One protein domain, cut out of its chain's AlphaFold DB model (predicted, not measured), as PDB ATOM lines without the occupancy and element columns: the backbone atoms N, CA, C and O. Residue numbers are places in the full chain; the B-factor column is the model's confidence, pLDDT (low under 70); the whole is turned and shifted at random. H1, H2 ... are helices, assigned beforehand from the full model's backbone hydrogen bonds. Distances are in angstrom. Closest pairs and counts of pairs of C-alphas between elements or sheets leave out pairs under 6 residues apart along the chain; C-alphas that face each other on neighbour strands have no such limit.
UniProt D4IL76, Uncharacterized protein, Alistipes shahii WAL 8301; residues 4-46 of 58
ATOM      1  N   ASN A   4      67.818 130.703 109.801       53.50
ATOM      2  CA  ASN A   4      68.167 131.194 108.474       53.50
ATOM      3  C   ASN A   4      69.699 131.285 108.384       53.50
ATOM      4  O   ASN A   4      70.301 132.343 108.570       53.50
ATOM      5  N   LYS A   5      70.339 130.124 108.183       67.75
ATOM      6  CA  LYS A   5      71.788 129.935 108.253       67.75
ATOM      7  C   LYS A   5      72.500 130.841 107.250       67.75
ATOM      8  O   LYS A   5      73.616 131.235 107.535       67.75
ATOM      9  N   ARG A   6      71.863 131.256 106.142       80.31
ATOM     10  CA  ARG A   6      72.487 132.134 105.130       80.31
ATOM     11  C   ARG A   6      73.025 133.433 105.715       80.31
ATOM     12  O   ARG A   6      74.199 133.712 105.521       80.31
ATOM     13  N   LYS A   7      72.221 134.181 106.477       84.44
ATOM     14  CA  LYS A   7      72.663 135.472 107.034       84.44
ATOM     15  C   LYS A   7      73.833 135.297 108.009       84.44
ATOM     16  O   LYS A   7      74.755 136.102 108.032       84.44
ATOM     17  N   HIS A   8      73.805 134.216 108.785       84.38
ATOM     18  CA  HIS A   8      74.881 133.871 109.709       84.38
ATOM     19  C   HIS A   8      76.165 133.440 108.978       84.38
ATOM     20  O   HIS A   8      77.258 133.892 109.310       84.38
ATOM     21  N   LEU A   9      76.030 132.615 107.936       86.00
ATOM     22  CA  LEU A   9      77.131 132.210 107.062       86.00
ATOM     23  C   LEU A   9      77.771 133.427 106.386       86.00
ATOM     24  O   LEU A   9      78.991 133.553 106.392       86.00
ATOM     25  N   GLU A  10      76.961 134.334 105.841       89.38
ATOM     26  CA  GLU A  10      77.427 135.569 105.204       89.38
ATOM     27  C   GLU A  10      78.192 136.458 106.189       89.38
ATOM     28  O   GLU A  10      79.277 136.935 105.853       89.38
ATOM     29  N   ALA A  11      77.690 136.617 107.419       90.06
ATOM     30  CA  ALA A  11      78.380 137.364 108.469       90.06
ATOM     31  C   ALA A  11      79.746 136.744 108.814       90.06
ATOM     32  O   ALA A  11      80.756 137.449 108.846       90.06
ATOM     33  N   ASN A  12      79.808 135.420 108.981       90.06
ATOM     34  CA  ASN A  12      81.064 134.728 109.268       90.06
ATOM     35  C   ASN A  12      82.065 134.810 108.106       90.06
ATOM     36  O   ASN A  12      83.260 134.994 108.333       90.06
ATOM     37  N   ILE A  13      81.599 134.710 106.855       91.31
ATOM     38  CA  ILE A  13      82.450 134.879 105.666       91.31
ATOM     39  C   ILE A  13      82.986 136.313 105.593       91.31
ATOM     40  O   ILE A  13      84.164 136.508 105.291       91.31
ATOM     41  N   ALA A  14      82.153 137.317 105.873       92.12
ATOM     42  CA  ALA A  14      82.576 138.715 105.887       92.12
ATOM     43  C   ALA A  14      83.655 138.969 106.950       92.12
ATOM     44  O   ALA A  14      84.674 139.587 106.640       92.12
ATOM     45  N   ALA A  15      83.483 138.428 108.159       92.12
ATOM     46  CA  ALA A  15      84.482 138.511 109.222       92.12
ATOM     47  C   ALA A  15      85.826 137.891 108.798       92.12
ATOM     48  O   ALA A  15      86.873 138.520 108.949       92.12
ATOM     49  N   LEU A  16      85.806 136.707 108.175       92.81
ATOM     50  CA  LEU A  16      87.027 136.070 107.668       92.81
ATOM     51  C   LEU A  16      87.699 136.893 106.565       92.81
ATOM     52  O   LEU A  16      88.916 137.051 106.578       92.81
ATOM     53  N   ARG A  17      86.929 137.468 105.637       93.50
ATOM     54  CA  ARG A  17      87.480 138.360 104.604       93.50
ATOM     55  C   ARG A  17      88.184 139.569 105.215       93.50
ATOM     56  O   ARG A  17      89.252 139.932 104.740       93.50
ATOM     57  N   ILE A  18      87.613 140.164 106.263       92.69
ATOM     58  CA  ILE A  18      88.231 141.283 106.989       92.69
ATOM     59  C   ILE A  18      89.537 140.833 107.654       92.69
ATOM     60  O   ILE A  18      90.548 141.516 107.510       92.69
ATOM     61  N   ALA A  19      89.536 139.682 108.334       90.44
ATOM     62  CA  ALA A  19      90.725 139.149 108.998       90.44
ATOM     63  C   ALA A  19      91.867 138.867 108.004       90.44
ATOM     64  O   ALA A  19      93.008 139.255 108.245       90.44
ATOM     65  N   PHE A  20      91.555 138.249 106.859       93.56
ATOM     66  CA  PHE A  20      92.555 137.890 105.847       93.56
ATOM     67  C   PHE A  20      92.961 139.044 104.927       93.56
ATOM     68  O   PHE A  20      94.028 138.979 104.320       93.56
ATOM     69  N   ALA A  21      92.171 140.115 104.840       90.94
ATOM     70  CA  ALA A  21      92.585 141.336 104.151       90.94
ATOM     71  C   ALA A  21      93.723 142.074 104.885       90.94
ATOM     72  O   ALA A  21      94.306 142.993 104.316       90.94
ATOM     73  N   SER A  22      94.028 141.685 106.133       80.69
ATOM     74  CA  SER A  22      95.098 142.236 106.971       80.69
ATOM     75  C   SER A  22      95.178 143.777 106.948       80.69
ATOM     76  O   SER A  22      96.245 144.337 106.678       80.69
ATOM     77  N   PRO A  23      94.062 144.492 107.197       81.50
ATOM     78  CA  PRO A  23      94.053 145.947 107.137       81.50
ATOM     79  C   PRO A  23      94.918 146.543 108.255       81.50
ATOM     80  O   PRO A  23      94.851 146.111 109.404       81.50
ATOM     81  N   ALA A  24      95.688 147.588 107.935       83.44
ATOM     82  CA  ALA A  24      96.512 148.296 108.919       83.44
ATOM     83  C   ALA A  24      95.675 148.974 110.023       83.44
ATOM     84  O   ALA A  24      96.143 149.135 111.148       83.44
ATOM     85  N   VAL A  25      94.430 149.363 109.714       89.00
ATOM     86  CA  VAL A  25      93.478 149.960 110.659       89.00
ATOM     87  C   VAL A  25      92.087 149.384 110.409       89.00
ATOM     88  O   VAL A  25      91.579 149.441 109.292       89.00
ATOM     89  N   LEU A  26      91.459 148.855 111.462       88.31
ATOM     90  CA  LEU A  26      90.087 148.341 111.423       88.31
ATOM     91  C   LEU A  26      89.076 149.439 111.757       88.31
ATOM     92  O   LEU A  26      89.186 150.071 112.818       88.31
ATOM     93  N   SER A  27      88.059 149.600 110.906       92.69
ATOM     94  CA  SER A  27      86.901 150.452 111.204       92.69
ATOM     95  C   SER A  27      86.078 149.880 112.372       92.69
ATOM     96  O   SER A  27      86.136 148.672 112.625       92.69
ATOM     97  N   PRO A  28      85.273 150.697 113.076       92.31
ATOM     98  CA  PRO A  28      84.383 150.206 114.128       92.31
ATOM     99  C   PRO A  28      83.474 149.066 113.644       92.31
ATOM    100  O   PRO A  28      83.421 148.023 114.285       92.31
ATOM    101  N   GLN A  29      82.881 149.189 112.447       89.81
ATOM    102  CA  GLN A  29      82.020 148.132 111.899       89.81
ATOM    103  C   GLN A  29      82.785 146.833 111.609       89.81
ATOM    104  O   GLN A  29      82.239 145.743 111.756       89.81
ATOM    105  N   GLN A  30      84.049 146.928 111.187       90.69
ATOM    106  CA  GLN A  30      84.890 145.752 110.964       90.69
ATOM    107  C   GLN A  30      85.239 145.053 112.279       90.69
ATOM    108  O   GLN A  30      85.267 143.825 112.326       90.69
ATOM    109  N   ARG A  31      85.468 145.819 113.350       91.38
ATOM    110  CA  ARG A  31      85.689 145.264 114.692       91.38
ATOM    111  C   ARG A  31      84.446 144.544 115.195       91.38
ATOM    112  O   ARG A  31      84.572 143.421 115.671       91.38
ATOM    113  N   ASP A  32      83.270 145.137 115.011       92.12
ATOM    114  CA  ASP A  32      82.000 144.513 115.391       92.12
ATOM    115  C   ASP A  32      81.753 143.220 114.602       92.12
ATOM    116  O   ASP A  32      81.350 142.210 115.173       92.12
ATOM    117  N   ALA A  33      82.062 143.211 113.301       88.75
ATOM    118  CA  ALA A  33      81.946 142.018 112.464       88.75
ATOM    119  C   ALA A  33      82.896 140.891 112.905       88.75
ATOM    120  O   ALA A  33      82.499 139.727 112.914       88.75
ATOM    121  N   LEU A  34      84.131 141.224 113.295       90.12
ATOM    122  CA  LEU A  34      85.083 140.253 113.845       90.12
ATOM    123  C   LEU A  34      84.653 139.754 115.230       90.12
ATOM    124  O   LEU A  34      84.760 138.564 115.498       90.12
ATOM    125  N   ALA A  35      84.133 140.632 116.090       88.81
ATOM    126  CA  ALA A  35      83.624 140.260 117.411       88.81
ATOM    127  C   ALA A  35      82.373 139.367 117.327       88.81
ATOM    128  O   ALA A  35      82.176 138.495 118.167       88.81
ATOM    129  N   ALA A  36      81.545 139.560 116.296       87.19
ATOM    130  CA  ALA A  36      80.365 138.746 116.025       87.19
ATOM    131  C   ALA A  36      80.679 137.402 115.339       87.19
ATOM    132  O   ALA A  36      79.764 136.602 115.127       87.19
ATOM    133  N   TYR A  37      81.940 137.139 114.975       89.94
ATOM    134  CA  TYR A  37      82.338 135.863 114.390       89.94
ATOM    135  C   TYR A  37      82.169 134.734 115.409       89.94
ATOM    136  O   TYR A  37      82.862 134.681 116.422       89.94
ATOM    137  N   SER A  38      81.284 133.785 115.109       84.94
ATOM    138  CA  SER A  38      81.052 132.611 115.963       84.94
ATOM    139  C   SER A  38      81.323 131.283 115.252       84.94
ATOM    140  O   SER A  38      80.986 130.217 115.769       84.94
ATOM    141  N   GLY A  39      81.911 131.332 114.054       83.50
ATOM    142  CA  GLY A  39      82.223 130.152 113.253       83.50
ATOM    143  C   GLY A  39      80.996 129.452 112.655       83.50
ATOM    144  O   GLY A  39      79.846 129.813 112.875       83.50
ATOM    145  N   PHE A  40      81.240 128.416 111.853       80.81
ATOM    146  CA  PHE A  40      80.216 127.797 110.999       80.81
ATOM    147  C   PHE A  40      79.381 126.696 111.673       80.81
ATOM    148  O   PHE A  40      78.593 126.028 111.006       80.81
ATOM    149  N   GLY A  41      79.565 126.463 112.976       68.25
ATOM    150  CA  GLY A  41      78.843 125.439 113.745       68.25
ATOM    151  C   GLY A  41      79.169 123.979 113.384       68.25
ATOM    152  O   GLY A  41      78.938 123.099 114.202       68.25
ATOM    153  N   ALA A  42      79.767 123.709 112.217       57.84
ATOM    154  CA  ALA A  42      80.122 122.363 111.752       57.84
ATOM    155  C   ALA A  42      81.437 121.811 112.338       57.84
ATOM    156  O   ALA A  42      81.777 120.657 112.117       57.84
ATOM    157  N   LEU A  43      82.189 122.610 113.100       54.75
ATOM    158  CA  LEU A  43      83.421 122.144 113.747       54.75
ATOM    159  C   LEU A  43      83.157 121.315 115.011       54.75
ATOM    160  O   LEU A  43      84.030 120.552 115.402       54.75
ATOM    161  N   LYS A  44      81.961 121.389 115.616       49.34
ATOM    162  CA  LYS A  44      81.617 120.517 116.752       49.34
ATOM    163  C   LYS A  44      81.504 119.047 116.344       49.34
ATOM    164  O   LYS A  44      82.041 118.220 117.051       49.34
ATOM    165  N   CYS A  45      80.923 118.720 115.189       49.38
ATOM    166  CA  CYS A  45      80.822 117.335 114.703       49.38
ATOM    167  C   CYS A  45      82.116 116.783 114.072       49.38
ATOM    168  O   CYS A  45      82.210 115.587 113.819       49.38
ATOM    169  N   VAL A  46      83.112 117.641 113.817       52.94
ATOM    170  CA  VAL A  46      84.446 117.227 113.342       52.94
ATOM    171  C   VAL A  46      85.437 117.093 114.506       52.94
ATOM    172  O   VAL A  46      86.271 116.195 114.487       52.94
TER     173      VAL A  46
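What this domain is: This is residues 4 to 46 of the 58 residues of an uncharacterized protein of Alistipes shahii WAL 8301 (UniProt D4IL76). A long helix, H1, is crossed by a second strip of chain: the short helix H2, whose last turn packs on H1 near Ala 15, and the unnamed tail, residues 36 to 46, which passes over H1 and runs out on its far side. Residues 20 to 25, of which 20 belongs to H1, stick out as a loop. The printed part has 43 residues with two named helices, H1 then H2, and no named strand: all helix. It is only just loose, close to compact, with a radius of gyration of the C-alphas of 11.3 A, and elongated, spanning 35 by 21 by 13 A.

Where its parts are: Find C-alpha 5 at (71.788, 129.935, 108.253); from there H1, residues 5 to 20, runs 22.4 A. H2, residues 28 to 35, covers 10.5 A and ends at C-alpha 35, (83.624, 140.260, 117.411).

How they stand to each other: Look at Ala 15 and Leu 34, where H1 and H2 touch: their C-alphas, the closest of the two helices, are 5.0 A apart. The lines are only just about perpendicular, at 70.4 degrees. In H1 and H2 every O i to N i+4 pair is within hydrogen-bond range.

The domain as a whole: The C-alphas of Val 25 and Cys 45, the two farthest apart, are 35.2 A apart. The printed part has no cut, and the H1 to H2 link is short. Confidence is low, under 70, at residues 4 to 5 and 41 to 46.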